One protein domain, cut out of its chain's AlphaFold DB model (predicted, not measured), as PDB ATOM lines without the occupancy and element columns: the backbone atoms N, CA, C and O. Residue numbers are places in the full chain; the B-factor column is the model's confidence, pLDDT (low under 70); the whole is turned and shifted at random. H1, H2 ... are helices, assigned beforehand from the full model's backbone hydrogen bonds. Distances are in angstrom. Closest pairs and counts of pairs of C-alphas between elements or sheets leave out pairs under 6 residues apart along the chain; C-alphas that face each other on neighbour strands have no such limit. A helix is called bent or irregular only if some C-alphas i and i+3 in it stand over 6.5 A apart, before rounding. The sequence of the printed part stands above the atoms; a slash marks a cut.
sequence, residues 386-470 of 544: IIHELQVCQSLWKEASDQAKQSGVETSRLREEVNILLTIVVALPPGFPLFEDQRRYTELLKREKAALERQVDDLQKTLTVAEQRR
ATOM      1  N   ILE A 386     161.717  77.255 191.541       67.44
ATOM      2  CA  ILE A 386     161.825  77.097 190.079       67.44
ATOM      3  C   ILE A 386     160.430  77.082 189.435       67.44
ATOM      4  O   ILE A 386     160.212  77.727 188.413       67.44
ATOM      5  N   ILE A 387     159.460  76.396 190.051       72.44
ATOM      6  CA  ILE A 387     158.064  76.377 189.585       72.44
ATOM      7  C   ILE A 387     157.471  77.797 189.599       72.44
ATOM      8  O   ILE A 387     156.811  78.196 188.639       72.44
ATOM      9  N   HIS A 388     157.742  78.580 190.646       75.19
ATOM     10  CA  HIS A 388     157.297  79.969 190.744       75.19
ATOM     11  C   HIS A 388     157.973  80.879 189.700       75.19
ATOM     12  O   HIS A 388     157.295  81.693 189.073       75.19
ATOM     13  N   GLU A 389     159.283  80.748 189.465       68.62
ATOM     14  CA  GLU A 389     159.983  81.511 188.418       68.62
ATOM     15  C   GLU A 389     159.440  81.199 187.013       68.62
ATOM     16  O   GLU A 389     159.195  82.124 186.236       68.62
ATOM     17  N   LEU A 390     159.141  79.930 186.711       68.56
ATOM     18  CA  LEU A 390     158.493  79.534 185.453       68.56
ATOM     19  C   LEU A 390     157.100  80.167 185.293       68.56
ATOM     20  O   LEU A 390     156.796  80.698 184.225       68.56
ATOM     21  N   GLN A 391     156.279  80.182 186.349       75.94
ATOM     22  CA  GLN A 391     154.955  80.823 186.336       75.94
ATOM     23  C   GLN A 391     155.034  82.344 186.120       75.94
ATOM     24  O   GLN A 391     154.207  82.915 185.403       75.94
ATOM     25  N   VAL A 392     156.045  83.013 186.689       77.62
ATOM     26  CA  VAL A 392     156.301  84.443 186.445       77.62
ATOM     27  C   VAL A 392     156.718  84.681 184.991       77.62
ATOM     28  O   VAL A 392     156.163  85.567 184.341       77.62
ATOM     29  N   CYS A 393     157.630  83.872 184.445       66.12
ATOM     30  CA  CYS A 393     158.050  83.963 183.043       66.12
ATOM     31  C   CYS A 393     156.891  83.723 182.061       66.12
ATOM     32  O   CYS A 393     156.737  84.488 181.110       66.12
ATOM     33  N   GLN A 394     156.040  82.724 182.317       75.12
ATOM     34  CA  GLN A 394     154.833  82.455 181.527       75.12
ATOM     35  C   GLN A 394     153.859  83.643 181.556       75.12
ATOM     36  O   GLN A 394     153.349  84.051 180.514       75.12
ATOM     37  N   SER A 395     153.641  84.235 182.735       76.00
ATOM     38  CA  SER A 395     152.746  85.389 182.906       76.00
ATOM     39  C   SER A 395     153.238  86.618 182.133       76.00
ATOM     40  O   SER A 395     152.463  87.247 181.417       76.00
ATOM     41  N   LEU A 396     154.539  86.922 182.225       73.38
ATOM     42  CA  LEU A 396     155.171  88.025 181.492       73.38
ATOM     43  C   LEU A 396     155.155  87.801 179.973       73.38
ATOM     44  O   LEU A 396     154.983  88.755 179.217       73.38
ATOM     45  N   TRP A 397     155.317  86.554 179.515       71.88
ATOM     46  CA  TRP A 397     155.223  86.229 178.092       71.88
ATOM     47  C   TRP A 397     153.792  86.375 177.562       71.88
ATOM     48  O   TRP A 397     153.620  86.963 176.494       71.88
ATOM     49  N   LYS A 398     152.769  85.934 178.314       77.75
ATOM     50  CA  LYS A 398     151.366  86.193 177.950       77.75
ATOM     51  C   LYS A 398     151.108  87.695 177.829       77.75
ATOM     52  O   LYS A 398     150.626  88.136 176.793       77.75
ATOM     53  N   GLU A 399     151.479  88.483 178.840       79.50
ATOM     54  CA  GLU A 399     151.255  89.934 178.829       79.50
ATOM     55  C   GLU A 399     151.941  90.618 177.630       79.50
ATOM     56  O   GLU A 399     151.322  91.436 176.952       79.50
ATOM     57  N   ALA A 400     153.183  90.242 177.306       66.88
ATOM     58  CA  ALA A 400     153.889  90.763 176.134       66.88
ATOM     59  C   ALA A 400     153.248  90.330 174.799       66.88
ATOM     60  O   ALA A 400     153.212  91.117 173.850       66.88
ATOM     61  N   SER A 401     152.722  89.103 174.722       74.69
ATOM     62  CA  SER A 401     151.997  88.583 173.555       74.69
ATOM     63  C   SER A 401     150.675  89.328 173.337       74.69
ATOM     64  O   SER A 401     150.403  89.795 172.233       74.69
ATOM     65  N   ASP A 402     149.897  89.537 174.401       80.00
ATOM     66  CA  ASP A 402     148.623  90.260 174.351       80.00
ATOM     67  C   ASP A 402     148.834  91.751 174.011       80.00
ATOM     68  O   ASP A 402     148.116  92.304 173.174       80.00
ATOM     69  N   GLN A 403     149.883  92.392 174.549       74.31
ATOM     70  CA  GLN A 403     150.296  93.744 174.138       74.31
ATOM     71  C   GLN A 403     150.706  93.800 172.653       74.31
ATOM     72  O   GLN A 403     150.338  94.740 171.943       74.31
ATOM     73  N   ALA A 404     151.422  92.787 172.150       67.00
ATOM     74  CA  ALA A 404     151.785  92.701 170.738       67.00
ATOM     75  C   ALA A 404     150.542  92.532 169.841       67.00
ATOM     76  O   ALA A 404     150.389  93.312 168.895       67.00
ATOM     77  N   LYS A 405     149.620  91.607 170.179       78.81
ATOM     78  CA  LYS A 405     148.302  91.441 169.527       78.81
ATOM     79  C   LYS A 405     147.573  92.794 169.447       78.81
ATOM     80  O   LYS A 405     147.209  93.237 168.356       78.81
ATOM     81  N   GLN A 406     147.436  93.496 170.577       77.06
ATOM     82  CA  GLN A 406     146.738  94.785 170.659       77.06
ATOM     83  C   GLN A 406     147.403  95.878 169.801       77.06
ATOM     84  O   GLN A 406     146.714  96.589 169.067       77.06
ATOM     85  N   SER A 407     148.739  95.975 169.809       68.06
ATOM     86  CA  SER A 407     149.476  96.929 168.961       68.06
ATOM     87  C   SER A 407     149.301  96.657 167.456       68.06
ATOM     88  O   SER A 407     149.262  97.591 166.650       68.06
ATOM     89  N   GLY A 408     149.121  95.391 167.061       76.38
ATOM     90  CA  GLY A 408     148.795  94.999 165.687       76.38
ATOM     91  C   GLY A 408     147.415  95.491 165.241       76.38
ATOM     92  O   GLY A 408     147.259  95.961 164.111       76.38
ATOM     93  N   VAL A 409     146.426  95.465 166.140       77.19
ATOM     94  CA  VAL A 409     145.082  96.011 165.886       77.19
ATOM     95  C   VAL A 409     145.128  97.538 165.778       77.19
ATOM     96  O   VAL A 409     144.620  98.096 164.804       77.19
ATOM     97  N   GLU A 410     145.791  98.229 166.711       70.75
ATOM     98  CA  GLU A 410     145.893  99.696 166.677       70.75
ATOM     99  C   GLU A 410     146.652 100.205 165.444       70.75
ATOM    100  O   GLU A 410     146.185 101.128 164.776       70.75
ATOM    101  N   THR A 411     147.774  99.580 165.071       69.75
ATOM    102  CA  THR A 411     148.529  99.964 163.861       69.75
ATOM    103  C   THR A 411     147.781  99.651 162.561       69.75
ATOM    104  O   THR A 411     147.940 100.382 161.579       69.75
ATOM    105  N   SER A 412     146.931  98.620 162.542       77.56
ATOM    106  CA  SER A 412     146.042  98.330 161.408       77.56
ATOM    107  C   SER A 412     144.934  99.378 161.285       77.56
ATOM    108  O   SER A 412     144.745  99.943 160.208       77.56
ATOM    109  N   ARG A 413     144.284  99.733 162.399       83.38
ATOM    110  CA  ARG A 413     143.276 100.800 162.448       83.38
ATOM    111  C   ARG A 413     143.857 102.165 162.062       83.38
ATOM    112  O   ARG A 413     143.273 102.866 161.243       83.38
ATOM    113  N   LEU A 414     145.024 102.536 162.591       72.38
ATOM    114  CA  LEU A 414     145.700 103.795 162.250       72.38
ATOM    115  C   LEU A 414     146.088 103.860 160.766       72.38
ATOM    116  O   LEU A 414     145.996 104.921 160.153       72.38
ATOM    117  N   ARG A 415     146.472 102.731 160.155       79.06
ATOM    118  CA  ARG A 415     146.713 102.635 158.704       79.06
ATOM    119  C   ARG A 415     145.439 102.894 157.895       79.06
ATOM    120  O   ARG A 415     145.509 103.556 156.862       79.06
ATOM    121  N   GLU A 416     144.294 102.399 158.355       83.00
ATOM    122  CA  GLU A 416     142.999 102.628 157.710       83.00
ATOM    123  C   GLU A 416     142.517 104.078 157.877       83.00
ATOM    124  O   GLU A 416     142.178 104.719 156.883       83.00
ATOM    125  N   GLU A 417     142.613 104.653 159.082       80.62
ATOM    126  CA  GLU A 417     142.334 106.077 159.326       80.62
ATOM    127  C   GLU A 417     143.223 106.982 158.443       80.62
ATOM    128  O   GLU A 417     142.722 107.909 157.802       80.62
ATOM    129  N   VAL A 418     144.519 106.666 158.301       78.44
ATOM    130  CA  VAL A 418     145.442 107.355 157.376       78.44
ATOM    131  C   VAL A 418     145.018 107.209 155.910       78.44
ATOM    132  O   VAL A 418     145.066 108.196 155.173       78.44
ATOM    133  N   ASN A 419     144.585 106.025 155.467       81.25
ATOM    134  CA  ASN A 419     144.114 105.810 154.093       81.25
ATOM    135  C   ASN A 419     142.822 106.589 153.792       81.25
ATOM    136  O   ASN A 419     142.690 107.163 152.708       81.25
ATOM    137  N   ILE A 420     141.890 106.659 154.748       85.50
ATOM    138  CA  ILE A 420     140.656 107.451 154.638       85.50
ATOM    139  C   ILE A 420     141.001 108.942 154.525       85.50
ATOM    140  O   ILE A 420     140.551 109.615 153.597       85.50
ATOM    141  N   LEU A 421     141.864 109.449 155.412       77.25
ATOM    142  CA  LEU A 421     142.324 110.841 155.393       77.25
ATOM    143  C   LEU A 421     143.059 111.191 154.093       77.25
ATOM    144  O   LEU A 421     142.817 112.256 153.527       77.25
ATOM    145  N   LEU A 422     143.908 110.291 153.583       80.75
ATOM    146  CA  LEU A 422     144.601 110.459 152.304       80.75
ATOM    147  C   LEU A 422     143.619 110.487 151.123       80.75
ATOM    148  O   LEU A 422     143.761 111.325 150.235       80.75
ATOM    149  N   THR A 423     142.596 109.630 151.133       85.19
ATOM    150  CA  THR A 423     141.550 109.596 150.096       85.19
ATOM    151  C   THR A 423     140.737 110.893 150.086       85.19
ATOM    152  O   THR A 423     140.541 111.483 149.026       85.19
ATOM    153  N   ILE A 424     140.341 111.399 151.262       81.44
ATOM    154  CA  ILE A 424     139.676 112.707 151.404       81.44
ATOM    155  C   ILE A 424     140.588 113.833 150.890       81.44
ATOM    156  O   ILE A 424     140.141 114.695 150.138       81.44
ATOM    157  N   VAL A 425     141.878 113.804 151.241       74.75
ATOM    158  CA  VAL A 425     142.892 114.773 150.789       74.75
ATOM    159  C   VAL A 425     143.066 114.790 149.267       74.75
ATOM    160  O   VAL A 425     143.212 115.869 148.698       74.75
ATOM    161  N   VAL A 426     143.037 113.628 148.608       79.25
ATOM    162  CA  VAL A 426     143.154 113.508 147.142       79.25
ATOM    163  C   VAL A 426     141.860 113.918 146.426       79.25
ATOM    164  O   VAL A 426     141.918 114.411 145.303       79.25
ATOM    165  N   ALA A 427     140.700 113.774 147.074       82.19
ATOM    166  CA  ALA A 427     139.402 114.175 146.527       82.19
ATOM    167  C   ALA A 427     139.106 115.689 146.624       82.19
ATOM    168  O   ALA A 427     138.151 116.165 146.004       82.19
ATOM    169  N   LEU A 428     139.887 116.463 147.391       79.62
ATOM    170  CA  LEU A 428     139.681 117.908 147.539       79.62
ATOM    171  C   LEU A 428     140.132 118.688 146.283       79.62
ATOM    172  O   LEU A 428     141.275 118.535 145.849       79.62
ATOM    173  N   PRO A 429     139.290 119.580 145.717       80.06
ATOM    174  CA  PRO A 429     139.659 120.361 144.538       80.06
ATOM    175  C   PRO A 429     140.893 121.261 144.755       80.06
ATOM    176  O   PRO A 429     140.983 121.940 145.788       80.06
ATOM    177  N   PRO A 430     141.811 121.357 143.771       65.94
ATOM    178  CA  PRO A 430     142.968 122.245 143.839       65.94
ATOM    179  C   PRO A 430     142.523 123.715 143.790       65.94
ATOM    180  O   PRO A 430     142.305 124.289 142.725       65.94
ATOM    181  N   GLY A 431     142.374 124.317 144.969       69.69
ATOM    182  CA  GLY A 431     141.938 125.706 145.145       69.69
ATOM    183  C   GLY A 431     141.402 126.043 146.542       69.69
ATOM    184  O   GLY A 431     141.276 127.219 146.868       69.69
ATOM    185  N   PHE A 432     141.113 125.048 147.390       65.62
ATOM    186  CA  PHE A 432     140.665 125.302 148.764       65.62
ATOM    187  C   PHE A 432     141.760 125.977 149.620       65.62
ATOM    188  O   PHE A 432     142.879 125.467 149.681       65.62
ATOM    189  N   PRO A 433     141.460 127.059 150.369       59.62
ATOM    190  CA  PRO A 433     142.450 127.794 151.173       59.62
ATOM    191  C   PRO A 433     142.969 127.040 152.419       59.62
ATOM    192  O   PRO A 433     143.715 127.599 153.214       59.62
ATOM    193  N   LEU A 434     142.611 125.762 152.583       60.50
ATOM    194  CA  LEU A 434     143.062 124.874 153.663       60.50
ATOM    195  C   LEU A 434     144.483 124.307 153.463       60.50
ATOM    196  O   LEU A 434     144.995 123.639 154.361       60.50
ATOM    197  N   PHE A 435     145.142 124.571 152.325       62.81
ATOM    198  CA  PHE A 435     146.444 123.981 151.970       62.81
ATOM    199  C   PHE A 435     147.564 124.181 153.012       62.81
ATOM    200  O   PHE A 435     148.428 123.312 153.152       62.81
ATOM    201  N   GLU A 436     147.564 125.287 153.762       71.12
ATOM    202  CA  GLU A 436     148.583 125.555 154.789       71.12
ATOM    203  C   GLU A 436     148.454 124.596 155.988       71.12
ATOM    204  O   GLU A 436     149.444 124.003 156.432       71.12
ATOM    205  N   ASP A 437     147.228 124.370 156.468       78.00
ATOM    206  CA  ASP A 437     146.952 123.418 157.549       78.00
ATOM    207  C   ASP A 437     146.958 121.967 157.051       78.00
ATOM    208  O   ASP A 437     147.447 121.088 157.756       78.00
ATOM    209  N   GLN A 438     146.566 121.705 155.801       75.19
ATOM    210  CA  GLN A 438     146.734 120.401 155.147       75.19
ATOM    211  C   GLN A 438     148.212 119.978 155.072       75.19
ATOM    212  O   GLN A 438     148.539 118.808 155.303       75.19
ATOM    213  N   ARG A 439     149.130 120.926 154.816       80.38
ATOM    214  CA  ARG A 439     150.579 120.678 154.886       80.38
ATOM    215  C   ARG A 439     151.008 120.350 156.316       80.38
ATOM    216  O   ARG A 439     151.710 119.364 156.523       80.38
ATOM    217  N   ARG A 440     150.573 121.139 157.306       85.31
ATOM    218  CA  ARG A 440     150.881 120.901 158.731       85.31
ATOM    219  C   ARG A 440     150.372 119.541 159.211       85.31
ATOM    220  O   ARG A 440     151.105 118.842 159.901       85.31
ATOM    221  N   TYR A 441     149.165 119.155 158.806       79.81
ATOM    222  CA  TYR A 441     148.536 117.884 159.150       79.81
ATOM    223  C   TYR A 441     149.242 116.691 158.492       79.81
ATOM    224  O   TYR A 441     149.551 115.710 159.161       79.81
ATOM    225  N   THR A 442     149.624 116.812 157.216       82.44
ATOM    226  CA  THR A 442     150.463 115.810 156.534       82.44
ATOM    227  C   THR A 442     151.822 115.630 157.228       82.44
ATOM    228  O   THR A 442     152.298 114.507 157.376       82.44
ATOM    229  N   GLU A 443     152.454 116.712 157.697       87.38
ATOM    230  CA  GLU A 443     153.708 116.640 158.464       87.38
ATOM    231  C   GLU A 443     153.525 116.132 159.907       87.38
ATOM    232  O   GLU A 443     154.468 115.580 160.474       87.38
ATOM    233  N   LEU A 444     152.334 116.273 160.502       86.81
ATOM    234  CA  LEU A 444     151.976 115.627 161.770       86.81
ATOM    235  C   LEU A 444     151.865 114.108 161.574       86.81
ATOM    236  O   LEU A 444     152.618 113.363 162.198       86.81
ATOM    237  N   LEU A 445     151.032 113.669 160.624       81.62
ATOM    238  CA  LEU A 445     150.819 112.255 160.294       81.62
ATOM    239  C   LEU A 445     152.126 111.529 159.952       81.62
ATOM    240  O   LEU A 445     152.344 110.407 160.401       81.62
ATOM    241  N   LYS A 446     153.041 112.169 159.209       85.38
ATOM    242  CA  LYS A 446     154.383 111.613 158.942       85.38
ATOM    243  C   LYS A 446     155.195 111.375 160.218       85.38
ATOM    244  O   LYS A 446     155.907 110.377 160.297       85.38
ATOM    245  N   ARG A 447     155.123 112.278 161.203       91.62
ATOM    246  CA  ARG A 447     155.856 112.150 162.476       91.62
ATOM    247  C   ARG A 447     155.242 111.089 163.375       91.62
ATOM    248  O   ARG A 447     155.992 110.313 163.952       91.62
ATOM    249  N   GLU A 448     153.916 111.042 163.464       84.38
ATOM    250  CA  GLU A 448     153.187 110.039 164.247       84.38
ATOM    251  C   GLU A 448     153.388 108.641 163.657       84.38
ATOM    252  O   GLU A 448     153.809 107.735 164.374       84.38
ATOM    253  N   LYS A 449     153.262 108.487 162.330       84.75
ATOM    254  CA  LYS A 449     153.630 107.251 161.627       84.75
ATOM    255  C   LYS A 449     155.074 106.833 161.936       84.75
ATOM    256  O   LYS A 449     155.301 105.702 162.350       84.75
ATOM    257  N   ALA A 450     156.041 107.742 161.802       88.81
ATOM    258  CA  ALA A 450     157.444 107.437 162.087       88.81
ATOM    259  C   ALA A 450     157.730 107.187 163.585       88.81
ATOM    260  O   ALA A 450     158.785 106.652 163.927       88.81
ATOM    261  N   ALA A 451     156.849 107.592 164.504       87.88
ATOM    262  CA  ALA A 451     156.938 107.226 165.918       87.88
ATOM    263  C   ALA A 451     156.414 105.799 166.148       87.88
ATOM    264  O   ALA A 451     157.087 105.010 166.807       87.88
ATOM    265  N   LEU A 452     155.280 105.449 165.534       79.19
ATOM    266  CA  LEU A 452     154.687 104.109 165.572       79.19
ATOM    267  C   LEU A 452     155.596 103.055 164.922       79.19
ATOM    268  O   LEU A 452     155.805 101.995 165.501       79.19
ATOM    269  N   GLU A 453     156.208 103.357 163.772       83.19
ATOM    270  CA  GLU A 453     157.177 102.460 163.118       83.19
ATOM    271  C   GLU A 453     158.363 102.143 164.053       83.19
ATOM    272  O   GLU A 453     158.737 100.983 164.198       83.19
ATOM    273  N   ARG A 454     158.872 103.135 164.804       90.75
ATOM    274  CA  ARG A 454     159.917 102.906 165.822       90.75
ATOM    275  C   ARG A 454     159.436 102.089 167.024       90.75
ATOM    276  O   ARG A 454     160.240 101.366 167.599       90.75
ATOM    277  N   GLN A 455     158.171 102.214 167.427       82.12
ATOM    278  CA  GLN A 455     157.604 101.393 168.505       82.12
ATOM    279  C   GLN A 455     157.465  99.931 168.070       82.12
ATOM    280  O   GLN A 455     157.836  99.040 168.827       82.12
ATOM    281  N   VAL A 456     157.025  99.675 166.834       80.12
ATOM    282  CA  VAL A 456     156.987  98.320 166.258       80.12
ATOM    283  C   VAL A 456     158.399  97.727 166.168       80.12
ATOM    284  O   VAL A 456     158.607  96.598 166.611       80.12
ATOM    285  N   ASP A 457     159.385  98.500 165.704       87.00
ATOM    286  CA  ASP A 457     160.794  98.085 165.678       87.00
ATOM    287  C   ASP A 457     161.347  97.734 167.075       87.00
ATOM    288  O   ASP A 457     162.293  96.953 167.178       87.00
ATOM    289  N   ASP A 458     160.860  98.359 168.149       86.62
ATOM    290  CA  ASP A 458     161.344  98.140 169.522       86.62
ATOM    291  C   ASP A 458     160.613  96.975 170.212       86.62
ATOM    292  O   ASP A 458     161.234  96.153 170.892       86.62
ATOM    293  N   LEU A 459     159.316  96.814 169.932       79.94
ATOM    294  CA  LEU A 459     158.529  95.643 170.321       79.94
ATOM    295  C   LEU A 459     159.051  94.365 169.648       79.94
ATOM    296  O   LEU A 459     159.192  93.349 170.321       79.94
ATOM    297  N   GLN A 460     159.436  94.406 168.366       80.94
ATOM    298  CA  GLN A 460     160.047  93.255 167.680       80.94
ATOM    299  C   GLN A 460     161.413  92.859 168.273       80.94
ATOM    300  O   GLN A 460     161.707  91.669 168.419       80.94
ATOM    301  N   LYS A 461     162.239  93.832 168.684       88.88
ATOM    302  CA  LYS A 461     163.491  93.564 169.423       88.88
ATOM    303  C   LYS A 461     163.216  92.975 170.807       88.88
ATOM    304  O   LYS A 461     163.897  92.046 171.230       88.88
ATOM    305  N   THR A 462     162.202  93.486 171.499       81.75
ATOM    306  CA  THR A 462     161.788  92.979 172.814       81.75
ATOM    307  C   THR A 462     161.264  91.544 172.716       81.75
ATOM    308  O   THR A 462     161.673  90.696 173.507       81.75
ATOM    309  N   LEU A 463     160.441  91.244 171.704       80.19
ATOM    310  CA  LEU A 463     159.925  89.905 171.420       80.19
ATOM    311  C   LEU A 463     161.064  88.922 171.130       80.19
ATOM    312  O   LEU A 463     161.183  87.922 171.827       80.19
ATOM    313  N   THR A 464     161.956  89.231 170.186       86.50
ATOM    314  CA  THR A 464     163.084  88.341 169.840       86.50
ATOM    315  C   THR A 464     164.034  88.085 171.022       86.50
ATOM    316  O   THR A 464     164.518  86.965 171.189       86.50
ATOM    317  N   VAL A 465     164.244  89.065 171.911       86.31
ATOM    318  CA  VAL A 465     164.981  88.859 173.177       86.31
ATOM    319  C   VAL A 465     164.208  87.974 174.168       86.31
ATOM    320  O   VAL A 465     164.827  87.193 174.893       86.31
ATOM    321  N   ALA A 466     162.877  88.065 174.219       73.38
ATOM    322  CA  ALA A 466     162.047  87.188 175.046       73.38
ATOM    323  C   ALA A 466     162.011  85.744 174.510       73.38
ATOM    324  O   ALA A 466     162.076  84.801 175.296       73.38
ATOM    325  N   GLU A 467     161.979  85.560 173.189       80.25
ATOM    326  CA  GLU A 467     162.030  84.243 172.548       80.25
ATOM    327  C   GLU A 467     163.372  83.537 172.760       80.25
ATOM    328  O   GLU A 467     163.379  82.366 173.136       80.25
ATOM    329  N   GLN A 468     164.498  84.251 172.638       84.75
ATOM    330  CA  GLN A 468     165.808  83.685 172.979       84.75
ATOM    331  C   GLN A 468     165.845  83.221 174.442       84.75
ATOM    332  O   GLN A 468     166.253  82.099 174.722       84.75
ATOM    333  N   ARG A 469     165.334  84.032 175.382       79.81
ATOM    334  CA  ARG A 469     165.257  83.646 176.804       79.81
ATOM    335  C   ARG A 469     164.360  82.432 177.049       79.81
ATOM    336  O   ARG A 469     164.670  81.637 177.930       79.81
ATOM    337  N   ARG A 470     163.264  82.275 176.298       77.56
ATOM    338  CA  ARG A 470     162.401  81.080 176.349       77.56
ATOM    339  C   ARG A 470     163.180  79.831 175.932       77.56
ATOM    340  O   ARG A 470     163.020  78.786 176.554       77.56
TER     341      ARG A 470
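Overview. This is residues 386 to 470 of the 544 residues of the protein "Hypothetical protein" of Miscanthus lutarioriparius (UniProt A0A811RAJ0). A long helical hairpin makes a slender rod: H1 runs out along nearly the whole length, the chain turns at a loop, and H2 folds back beside it, the two helices crossing at a small angle. The loop end, residues 426 to 434, and the first residues of H1, 386 to 392, stick out beyond the paired part. The printed part has 85 residues with two named helices, H1 then H2, and no named strand; its class is all helix. It is extended, with a radius of gyration of the C-alphas of 19.6 A, and spans 69 by 16 by 15 A.

Along the chain. H1, the longest helix, holds residues 386 to 427 and measures 61.4 A from first to last C-alpha. It begins with C-alpha 386 at (161.825, 77.097, 190.079) and ends with C-alpha 427 at (139.402, 114.175, 146.527). H2 holds residues 435 to 470 and measures 51.9 A, ending with C-alpha 470 at (162.401, 81.080, 176.349).

Arrangement. H1 and H2 form a helical hairpin and run opposite ways at a shallow tilt of 22 degrees. They touch, with 5 pairs of C-alphas within 8 A; the closest C-alphas are those of Ala 404 and Leu 459, 7.4 A apart. Their centres are 11.8 A apart. Neither helix is bent. In H1 every O i to N i+4 pair is within hydrogen-bond range; in H2, 31 of 32 are.

Size, cuts and confidence. The two C-alphas farthest apart are those of Ile 386 and Gly 431, at 69.1 A, while those of Ile 386 and Arg 470 are 14.3 A apart. Without the stretches that stand free, the body has 69 residues and spans 52 by 16 by 13 A. The printed part has no cut, and the link from H1 to H2, 7 residues, is short. The mean pLDDT of the printed part is 78.0; 14 residues are under 70, among them residues 430 to 435.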